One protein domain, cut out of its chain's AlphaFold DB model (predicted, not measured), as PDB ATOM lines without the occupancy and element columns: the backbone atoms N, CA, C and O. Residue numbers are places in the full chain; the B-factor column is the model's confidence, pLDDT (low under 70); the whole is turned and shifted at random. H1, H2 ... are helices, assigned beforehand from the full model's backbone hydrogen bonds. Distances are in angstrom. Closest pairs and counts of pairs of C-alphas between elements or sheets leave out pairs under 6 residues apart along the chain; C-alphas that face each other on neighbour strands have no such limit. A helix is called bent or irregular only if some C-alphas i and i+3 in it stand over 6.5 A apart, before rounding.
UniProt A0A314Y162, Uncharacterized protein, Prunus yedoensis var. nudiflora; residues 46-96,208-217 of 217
ATOM      1  N   LYS A  46     -13.032  -1.288  13.688       82.81
ATOM      2  CA  LYS A  46     -12.009  -1.264  14.746       82.81
ATOM      3  C   LYS A  46     -12.425  -2.050  15.992       82.81
ATOM      4  O   LYS A  46     -11.602  -2.231  16.884       82.81
ATOM      5  N   ASN A  47     -13.675  -2.504  16.072       84.81
ATOM      6  CA  ASN A  47     -14.138  -3.325  17.178       84.81
ATOM      7  C   ASN A  47     -13.537  -4.742  17.066       84.81
ATOM      8  O   ASN A  47     -13.680  -5.408  16.042       84.81
ATOM      9  N   LYS A  48     -12.860  -5.191  18.129       85.12
ATOM     10  CA  LYS A  48     -12.178  -6.490  18.199       85.12
ATOM     11  C   LYS A  48     -13.148  -7.668  18.098       85.12
ATOM     12  O   LYS A  48     -12.891  -8.596  17.345       85.12
ATOM     13  N   GLU A  49     -14.282  -7.594  18.787       80.44
ATOM     14  CA  GLU A  49     -15.334  -8.613  18.730       80.44
ATOM     15  C   GLU A  49     -15.925  -8.709  17.319       80.44
ATOM     16  O   GLU A  49     -16.098  -9.805  16.782       80.44
ATOM     17  N   TRP A  50     -16.131  -7.553  16.674       83.69
ATOM     18  CA  TRP A  50     -16.537  -7.496  15.270       83.69
ATOM     19  C   TRP A  50     -15.553  -8.233  14.360       83.69
ATOM     20  O   TRP A  50     -15.966  -9.090  13.585       83.69
ATOM     21  N   GLN A  51     -14.255  -7.948  14.480       81.19
ATOM     22  CA  GLN A  51     -13.223  -8.596  13.665       81.19
ATOM     23  C   GLN A  51     -13.120 -10.103  13.920       81.19
ATOM     24  O   GLN A  51     -12.895 -10.862  12.980       81.19
ATOM     25  N   GLU A  52     -13.280 -10.533  15.171       83.00
ATOM     26  CA  GLU A  52     -13.159 -11.935  15.569       83.00
ATOM     27  C   GLU A  52     -14.327 -12.784  15.064       83.00
ATOM     28  O   GLU A  52     -14.099 -13.877  14.541       83.00
ATOM     29  N   LYS A  53     -15.574 -12.297  15.164       83.31
ATOM     30  CA  LYS A  53     -16.735 -13.085  14.709       83.31
ATOM     31  C   LYS A  53     -17.075 -12.886  13.236       83.31
ATOM     32  O   LYS A  53     -17.730 -13.753  12.655       83.31
ATOM     33  N   LEU A  54     -16.605 -11.808  12.602       85.31
ATOM     34  CA  LEU A  54     -16.873 -11.528  11.190       85.31
ATOM     35  C   LEU A  54     -16.575 -12.731  10.272       85.31
ATOM     36  O   LEU A  54     -17.464 -13.090   9.499       85.31
ATOM     37  N   PRO A  55     -15.406 -13.403  10.343       85.00
ATOM     38  CA  PRO A  55     -15.138 -14.560   9.497       85.00
ATOM     39  C   PRO A  55     -16.168 -15.674   9.662       85.00
ATOM     40  O   PRO A  55     -16.637 -16.219   8.666       85.00
ATOM     41  N   MET A  56     -16.580 -15.975  10.897       81.81
ATOM     42  CA  MET A  56     -17.578 -17.013  11.164       81.81
ATOM     43  C   MET A  56     -18.924 -16.679  10.517       81.81
ATOM     44  O   MET A  56     -19.509 -17.530   9.845       81.81
ATOM     45  N   VAL A  57     -19.386 -15.433  10.664       84.50
ATOM     46  CA  VAL A  57     -20.640 -14.964  10.056       84.50
ATOM     47  C   VAL A  57     -20.555 -15.009   8.532       84.50
ATOM     48  O   VAL A  57     -21.491 -15.476   7.892       84.50
ATOM     49  N   VAL A  58     -19.433 -14.589   7.941       88.94
ATOM     50  CA  VAL A  58     -19.234 -14.618   6.483       88.94
ATOM     51  C   VAL A  58     -19.257 -16.049   5.943       88.94
ATOM     52  O   VAL A  58     -19.966 -16.313   4.974       88.94
ATOM     53  N   PHE A  59     -18.545 -16.988   6.575       85.56
ATOM     54  CA  PHE A  59     -18.561 -18.392   6.153       85.56
ATOM     55  C   PHE A  59     -19.957 -19.009   6.278       85.56
ATOM     56  O   PHE A  59     -20.399 -19.722   5.381       85.56
ATOM     57  N   LYS A  60     -20.685 -18.708   7.359       82.38
ATOM     58  CA  LYS A  60     -22.054 -19.199   7.551       82.38
ATOM     59  C   LYS A  60     -23.041 -18.581   6.567       82.38
ATOM     60  O   LYS A  60     -23.899 -19.288   6.042       82.38
ATOM     61  N   ALA A  61     -22.910 -17.288   6.290       87.44
ATOM     62  CA  ALA A  61     -23.740 -16.607   5.308       87.44
ATOM     63  C   ALA A  61     -23.512 -17.194   3.911       87.44
ATOM     64  O   ALA A  61     -24.474 -17.503   3.212       87.44
ATOM     65  N   GLU A  62     -22.254 -17.429   3.536       92.81
ATOM     66  CA  GLU A  62     -21.924 -18.081   2.273       92.81
ATOM     67  C   GLU A  62     -22.481 -19.507   2.197       92.81
ATOM     68  O   GLU A  62     -23.080 -19.860   1.185       92.81
ATOM     69  N   GLU A  63     -22.359 -20.305   3.260       81.81
ATOM     70  CA  GLU A  63     -22.895 -21.668   3.312       81.81
ATOM     71  C   GLU A  63     -24.414 -21.685   3.083       81.81
ATOM     72  O   GLU A  63     -24.924 -22.498   2.303       81.81
ATOM     73  N   ILE A  64     -25.136 -20.754   3.716       84.69
ATOM     74  CA  ILE A  64     -26.581 -20.577   3.537       84.69
ATOM     75  C   ILE A  64     -26.885 -20.127   2.109       84.69
ATOM     76  O   ILE A  64     -27.781 -20.675   1.477       84.69
ATOM     77  N   MET A  65     -26.142 -19.167   1.562       90.50
ATOM     78  CA  MET A  65     -26.334 -18.691   0.191       90.50
ATOM     79  C   MET A  65     -26.091 -19.789  -0.848       90.50
ATOM     80  O   MET A  65     -26.909 -19.972  -1.750       90.50
ATOM     81  N   TYR A  66     -25.006 -20.548  -0.702       83.88
ATOM     82  CA  TYR A  66     -24.681 -21.695  -1.545       83.88
ATOM     83  C   TYR A  66     -25.784 -22.752  -1.460       83.88
ATOM     84  O   TYR A  66     -26.248 -23.272  -2.473       83.88
ATOM     85  N   SER A  67     -26.278 -23.010  -0.250       79.88
ATOM     86  CA  SER A  67     -27.365 -23.953   0.001       79.88
ATOM     87  C   SER A  67     -28.752 -23.412  -0.351       79.88
ATOM     88  O   SER A  67     -29.687 -24.204  -0.402       79.88
ATOM     89  N   LYS A  68     -28.949 -22.107  -0.596       82.44
ATOM     90  CA  LYS A  68     -30.236 -21.488  -0.992       82.44
ATOM     91  C   LYS A  68     -30.356 -21.249  -2.498       82.44
ATOM     92  O   LYS A  68     -31.470 -21.366  -3.000       82.44
ATOM     93  N   ALA A  69     -29.252 -21.001  -3.198       83.75
ATOM     94  CA  ALA A  69     -29.262 -20.737  -4.634       83.75
ATOM     95  C   ALA A  69     -29.724 -21.956  -5.451       83.75
ATOM     96  O   ALA A  69     -29.388 -23.107  -5.140       83.75
ATOM     97  N   ASN A  70     -30.482 -21.706  -6.518       84.88
ATOM     98  CA  ASN A  70     -31.020 -22.742  -7.404       84.88
ATOM     99  C   ASN A  70     -30.083 -23.060  -8.574       84.88
ATOM    100  O   ASN A  70     -30.238 -24.097  -9.216       84.88
ATOM    101  N   SER A  71     -29.100 -22.192  -8.833       88.62
ATOM    102  CA  SER A  71     -28.106 -22.352  -9.894       88.62
ATOM    103  C   SER A  71     -26.770 -21.693  -9.541       88.62
ATOM    104  O   SER A  71     -26.696 -20.826  -8.667       88.62
ATOM    105  N   GLU A  72     -25.719 -22.073 -10.270       89.31
ATOM    106  CA  GLU A  72     -24.394 -21.451 -10.173       89.31
ATOM    107  C   GLU A  72     -24.429 -19.957 -10.530       89.31
ATOM    108  O   GLU A  72     -23.855 -19.138  -9.815       89.31
ATOM    109  N   ALA A  73     -25.168 -19.586 -11.582       91.88
ATOM    110  CA  ALA A  73     -25.306 -18.199 -12.024       91.88
ATOM    111  C   ALA A  73     -25.996 -17.315 -10.971       91.88
ATOM    112  O   ALA A  73     -25.555 -16.198 -10.711       91.88
ATOM    113  N   GLU A  74     -27.044 -17.828 -10.317       91.75
ATOM    114  CA  GLU A  74     -27.701 -17.138  -9.201       91.75
ATOM    115  C   GLU A  74     -26.737 -16.959  -8.023       91.75
ATOM    116  O   GLU A  74     -26.660 -15.882  -7.430       91.75
ATOM    117  N   TYR A  75     -25.962 -18.000  -7.703       90.38
ATOM    118  CA  TYR A  75     -24.973 -17.947  -6.634       90.38
ATOM    119  C   TYR A  75     -23.880 -16.895  -6.915       90.38
ATOM    120  O   TYR A  75     -23.579 -16.099  -6.021       90.38
ATOM    121  N   MET A  76     -23.378 -16.828  -8.154       92.81
ATOM    122  CA  MET A  76     -22.340 -15.893  -8.620       92.81
ATOM    123  C   MET A  76     -22.798 -14.454  -8.856       92.81
ATOM    124  O   MET A  76     -21.956 -13.574  -9.035       92.81
ATOM    125  N   ASN A  77     -24.101 -14.179  -8.857       94.75
ATOM    126  CA  ASN A  77     -24.590 -12.848  -9.186       94.75
ATOM    127  C   ASN A  77     -24.201 -11.811  -8.111       94.75
ATOM    128  O   ASN A  77     -24.712 -11.831  -6.987       94.75
ATOM    129  N   LEU A  78     -23.311 -10.885  -8.477       93.31
ATOM    130  CA  LEU A  78     -22.798  -9.847  -7.586       93.31
ATOM    131  C   LEU A  78     -23.799  -8.721  -7.315       93.31
ATOM    132  O   LEU A  78     -23.738  -8.116  -6.248       93.31
ATOM    133  N   GLU A  79     -24.729  -8.464  -8.234       93.31
ATOM    134  CA  GLU A  79     -25.712  -7.380  -8.112       93.31
ATOM    135  C   GLU A  79     -26.666  -7.620  -6.939       93.31
ATOM    136  O   GLU A  79     -27.032  -6.694  -6.226       93.31
ATOM    137  N   THR A  80     -27.010  -8.886  -6.687       92.69
ATOM    138  CA  THR A  80     -27.924  -9.300  -5.608       92.69
ATOM    139  C   THR A  80     -27.194  -9.797  -4.362       92.69
ATOM    140  O   THR A  80     -27.816 -10.297  -3.423       92.69
ATOM    141  N   LEU A  81     -25.860  -9.728  -4.349       92.31
ATOM    142  CA  LEU A  81     -25.051 -10.341  -3.301       92.31
ATOM    143  C   LEU A  81     -25.379  -9.773  -1.923       92.31
ATOM    144  O   LEU A  81     -25.553 -10.533  -0.976       92.31
ATOM    145  N   TRP A  82     -25.475  -8.448  -1.815       91.56
ATOM    146  CA  TRP A  82     -25.742  -7.780  -0.545       91.56
ATOM    147  C   TRP A  82     -27.078  -8.213   0.068       91.56
ATOM    148  O   TRP A  82     -27.140  -8.548   1.252       91.56
ATOM    149  N   ASP A  83     -28.132  -8.289  -0.742       90.56
ATOM    150  CA  ASP A  83     -29.462  -8.695  -0.283       90.56
ATOM    151  C   ASP A  83     -29.478 -10.158   0.167       90.56
ATOM    152  O   ASP A  83     -30.010 -10.486   1.228       90.56
ATOM    153  N   ARG A  84     -28.817 -11.041  -0.591       93.50
ATOM    154  CA  ARG A  84     -28.693 -12.464  -0.246       93.50
ATOM    155  C   ARG A  84     -27.864 -12.689   1.020       93.50
ATOM    156  O   ARG A  84     -28.223 -13.545   1.827       93.50
ATOM    157  N   VAL A  85     -26.798 -11.913   1.224       90.56
ATOM    158  CA  VAL A  85     -26.009 -11.934   2.468       90.56
ATOM    159  C   VAL A  85     -26.870 -11.495   3.646       90.56
ATOM    160  O   VAL A  85     -26.861 -12.164   4.676       90.56
ATOM    161  N   ASN A  86     -27.656 -10.426   3.505       87.56
ATOM    162  CA  ASN A  86     -28.560  -9.987   4.568       87.56
ATOM    163  C   ASN A  86     -29.626 -11.039   4.894       87.56
ATOM    164  O   ASN A  86     -29.875 -11.309   6.067       87.56
ATOM    165  N   ASP A  87     -30.223 -11.687   3.890       86.62
ATOM    166  CA  ASP A  87     -31.167 -12.788   4.117       86.62
ATOM    167  C   ASP A  87     -30.505 -13.988   4.819       86.62
ATOM    168  O   ASP A  87     -31.074 -14.600   5.730       86.62
ATOM    169  N   ALA A  88     -29.266 -14.310   4.445       86.19
ATOM    170  CA  ALA A  88     -28.489 -15.349   5.103       86.19
ATOM    171  C   ALA A  88     -28.170 -14.989   6.563       86.19
ATOM    172  O   ALA A  88     -28.376 -15.813   7.449       86.19
ATOM    173  N   VAL A  89     -27.771 -13.749   6.845       85.12
ATOM    174  CA  VAL A  89     -27.529 -13.253   8.210       85.12
ATOM    175  C   VAL A  89     -28.814 -13.247   9.041       85.12
ATOM    176  O   VAL A  89     -28.808 -13.715  10.176       85.12
ATOM    177  N   ASN A  90     -29.947 -12.835   8.468       79.50
ATOM    178  CA  ASN A  90     -31.256 -12.952   9.118       79.50
ATOM    179  C   ASN A  90     -31.601 -14.410   9.450       79.50
ATOM    180  O   ASN A  90     -32.240 -14.687  10.463       79.50
ATOM    181  N   THR A  91     -31.166 -15.350   8.610       76.00
ATOM    182  CA  THR A  91     -31.321 -16.787   8.864       76.00
ATOM    183  C   THR A  91     -30.410 -17.266  10.003       76.00
ATOM    184  O   THR A  91     -30.828 -18.131  10.769       76.00
ATOM    185  N   ILE A  92     -29.206 -16.700  10.155       78.69
ATOM    186  CA  ILE A  92     -28.294 -16.987  11.280       78.69
ATOM    187  C   ILE A  92     -28.908 -16.497  12.598       78.69
ATOM    188  O   ILE A  92     -29.005 -17.269  13.544       78.69
ATOM    189  N   ILE A  93     -29.385 -15.249  12.634       73.62
ATOM    190  CA  ILE A  93     -29.914 -14.603  13.850       73.62
ATOM    191  C   ILE A  93     -31.209 -15.264  14.341       73.62
ATOM    192  O   ILE A  93     -31.421 -15.404  15.536       73.62
ATOM    193  N   ARG A  94     -32.083 -15.720  13.433       61.47
ATOM    194  CA  ARG A  94     -33.363 -16.367  13.789       61.47
ATOM    195  C   ARG A  94     -33.231 -17.805  14.312       61.47
ATOM    196  O   ARG A  94     -34.248 -18.440  14.575       61.47
ATOM    197  N   ARG A  95     -32.019 -18.355  14.420       51.53
ATOM    198  CA  ARG A  95     -31.782 -19.763  14.791       51.53
ATOM    199  C   ARG A  95     -31.600 -19.991  16.304       51.53
ATOM    200  O   ARG A  95     -31.330 -21.125  16.679       51.53
ATOM    201  N   ASP A  96     -31.772 -18.964  17.143       42.94
ATOM    202  CA  ASP A  96     -31.301 -18.956  18.544       42.94
ATOM    203  C   ASP A  96     -32.394 -18.881  19.645       42.94
ATOM    204  O   ASP A  96     -32.082 -18.769  20.821       42.94
ATOM    205  N   SER A 208     -27.076  -2.473  10.062       49.34
ATOM    206  CA  SER A 208     -25.837  -2.547  10.848       49.34
ATOM    207  C   SER A 208     -26.085  -3.155  12.228       49.34
ATOM    208  O   SER A 208     -25.216  -3.861  12.726       49.34
ATOM    209  N   ARG A 209     -27.265  -2.934  12.830       55.19
ATOM    210  CA  ARG A 209     -27.645  -3.589  14.088       55.19
ATOM    211  C   ARG A 209     -27.833  -5.084  13.917       55.19
ATOM    212  O   ARG A 209     -27.342  -5.808  14.754       55.19
ATOM    213  N   ILE A 210     -28.483  -5.546  12.853       57.41
ATOM    214  CA  ILE A 210     -28.666  -6.980  12.585       57.41
ATOM    215  C   ILE A 210     -27.301  -7.674  12.465       57.41
ATOM    216  O   ILE A 210     -27.040  -8.644  13.170       57.41
ATOM    217  N   PHE A 211     -26.390  -7.132  11.653       62.69
ATOM    218  CA  PHE A 211     -25.052  -7.710  11.502       62.69
ATOM    219  C   PHE A 211     -24.222  -7.631  12.793       62.69
ATOM    220  O   PHE A 211     -23.503  -8.567  13.121       62.69
ATOM    221  N   LEU A 212     -24.339  -6.535  13.550       61.38
ATOM    222  CA  LEU A 212     -23.651  -6.380  14.831       61.38
ATOM    223  C   LEU A 212     -24.239  -7.296  15.915       61.38
ATOM    224  O   LEU A 212     -23.471  -7.884  16.657       61.38
ATOM    225  N   LEU A 213     -25.560  -7.486  15.954       63.12
ATOM    226  CA  LEU A 213     -26.251  -8.422  16.848       63.12
ATOM    227  C   LEU A 213     -25.793  -9.859  16.592       63.12
ATOM    228  O   LEU A 213     -25.484 -10.564  17.541       63.12
ATOM    229  N   ALA A 214     -25.634 -10.258  15.325       61.97
ATOM    230  CA  ALA A 214     -25.053 -11.560  14.980       61.97
ATOM    231  C   ALA A 214     -23.614 -11.750  15.499       61.97
ATOM    232  O   ALA A 214     -23.138 -12.878  15.594       61.97
ATOM    233  N   ILE A 215     -22.903 -10.658  15.794       61.72
ATOM    234  CA  ILE A 215     -21.520 -10.672  16.271       61.72
ATOM    235  C   ILE A 215     -21.447 -10.464  17.792       61.72
ATOM    236  O   ILE A 215     -20.498 -10.918  18.410       61.72
ATOM    237  N   THR A 216     -22.429  -9.849  18.441       59.16
ATOM    238  CA  THR A 216     -22.381  -9.593  19.894       59.16
ATOM    239  C   THR A 216     -23.133 -10.616  20.751       59.16
ATOM    240  O   THR A 216     -23.117 -10.492  21.972       59.16
ATOM    241  N   SER A 217     -23.787 -11.608  20.138       48.00
ATOM    242  CA  SER A 217     -24.494 -12.705  20.824       48.00
ATOM    243  C   SER A 217     -23.621 -13.935  21.068       48.00
ATOM    244  O   SER A 217     -22.679 -14.176  20.269       48.00
TER     245      SER A 217
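AT A GLANCE: This is residues 46 to 96 and 208 to 217 of the 217 residues of an uncharacterized protein of Prunus yedoensis var. nudiflora (UniProt A0A314Y162). What shape do these atoms make? One long helix, H1, makes most of the length, and two shorter helices pack over the same side of it: H3 crosses it by residues 57 to 65, and H4 packs on residues 49 to 57. Past the far end of H1 the chain folds back through the small helix H2 into H3. What is it made of, and how large is it? The printed part has 61 residues with four named helices, in the order H1, H2, H3, H4, and no named strand; the class is all helix. It is compact, with a radius of gyration of the C-alphas of 12.1 A and spans of 35 by 25 by 16 A.

IN THESE COORDINATES: Where does the first helix run? H1, residues 48 to 68, begins at C-alpha 48 at (-12.178, -6.490, 18.199) and is 30.3 A from first to last C-alpha. It has a kink of 33 degrees near residue 55 and is irregular, but only just: C-alphas 52 and 55 are 6.9 A apart. Which helices follow? H2 is residues 72 to 76, and H3, residues 81 to 93, is 18.3 A long from C-alpha 81 at (-25.051, -10.341, -3.301). H4, residues 208 to 216, is 12.0 A long and ends at C-alpha 216 at (-22.381, -9.593, 19.894).

HOW THE PARTS SIT: What touches H1? With residues 49 to 57 alone it touches H4, about perpendicular at 73 degrees, the closest C-alphas being those of Lys 53 and Ile 215, 5.6 A apart. With residues 57 to 65 alone it touches H3, about perpendicular at 75 degrees, the closest C-alphas being those of Ala 61 and Ala 88, 4.9 A apart. Where does H2 stand? It is close to H1 but not clearly touching, with the closest C-alphas, those of Tyr 66 and Tyr 75, 6.3 A apart. H2 is apart from H4, and only just apart from H3, at 8.3 A. How do H3 and H4 meet? H3 touches H4 with residues 89 to 93 alone, at a steep tilt of 44 degrees, the same way; the closest C-alphas, those of Ile 93 and Ala 214, are 5.8 A apart. Are the helices' backbones in range? Every O i to N i+4 pair is within hydrogen-bond range in H2, H3 and H4; in H1, 15 of 17 are.

THE WHOLE: How far does it reach? The two C-alphas farthest apart, those of Lys 46 and Asn 70, are 36.2 A apart. Where is the cut? Residues 97 to 207 are not printed, and C-alphas 96 and 208 are 18.9 A apart across it; the links H1 to H2 and H2 to H3 are tight. Where is confidence low? The mean pLDDT of the printed part is 79.9, and residues 94 to 96 and 208 to 217 are under 70.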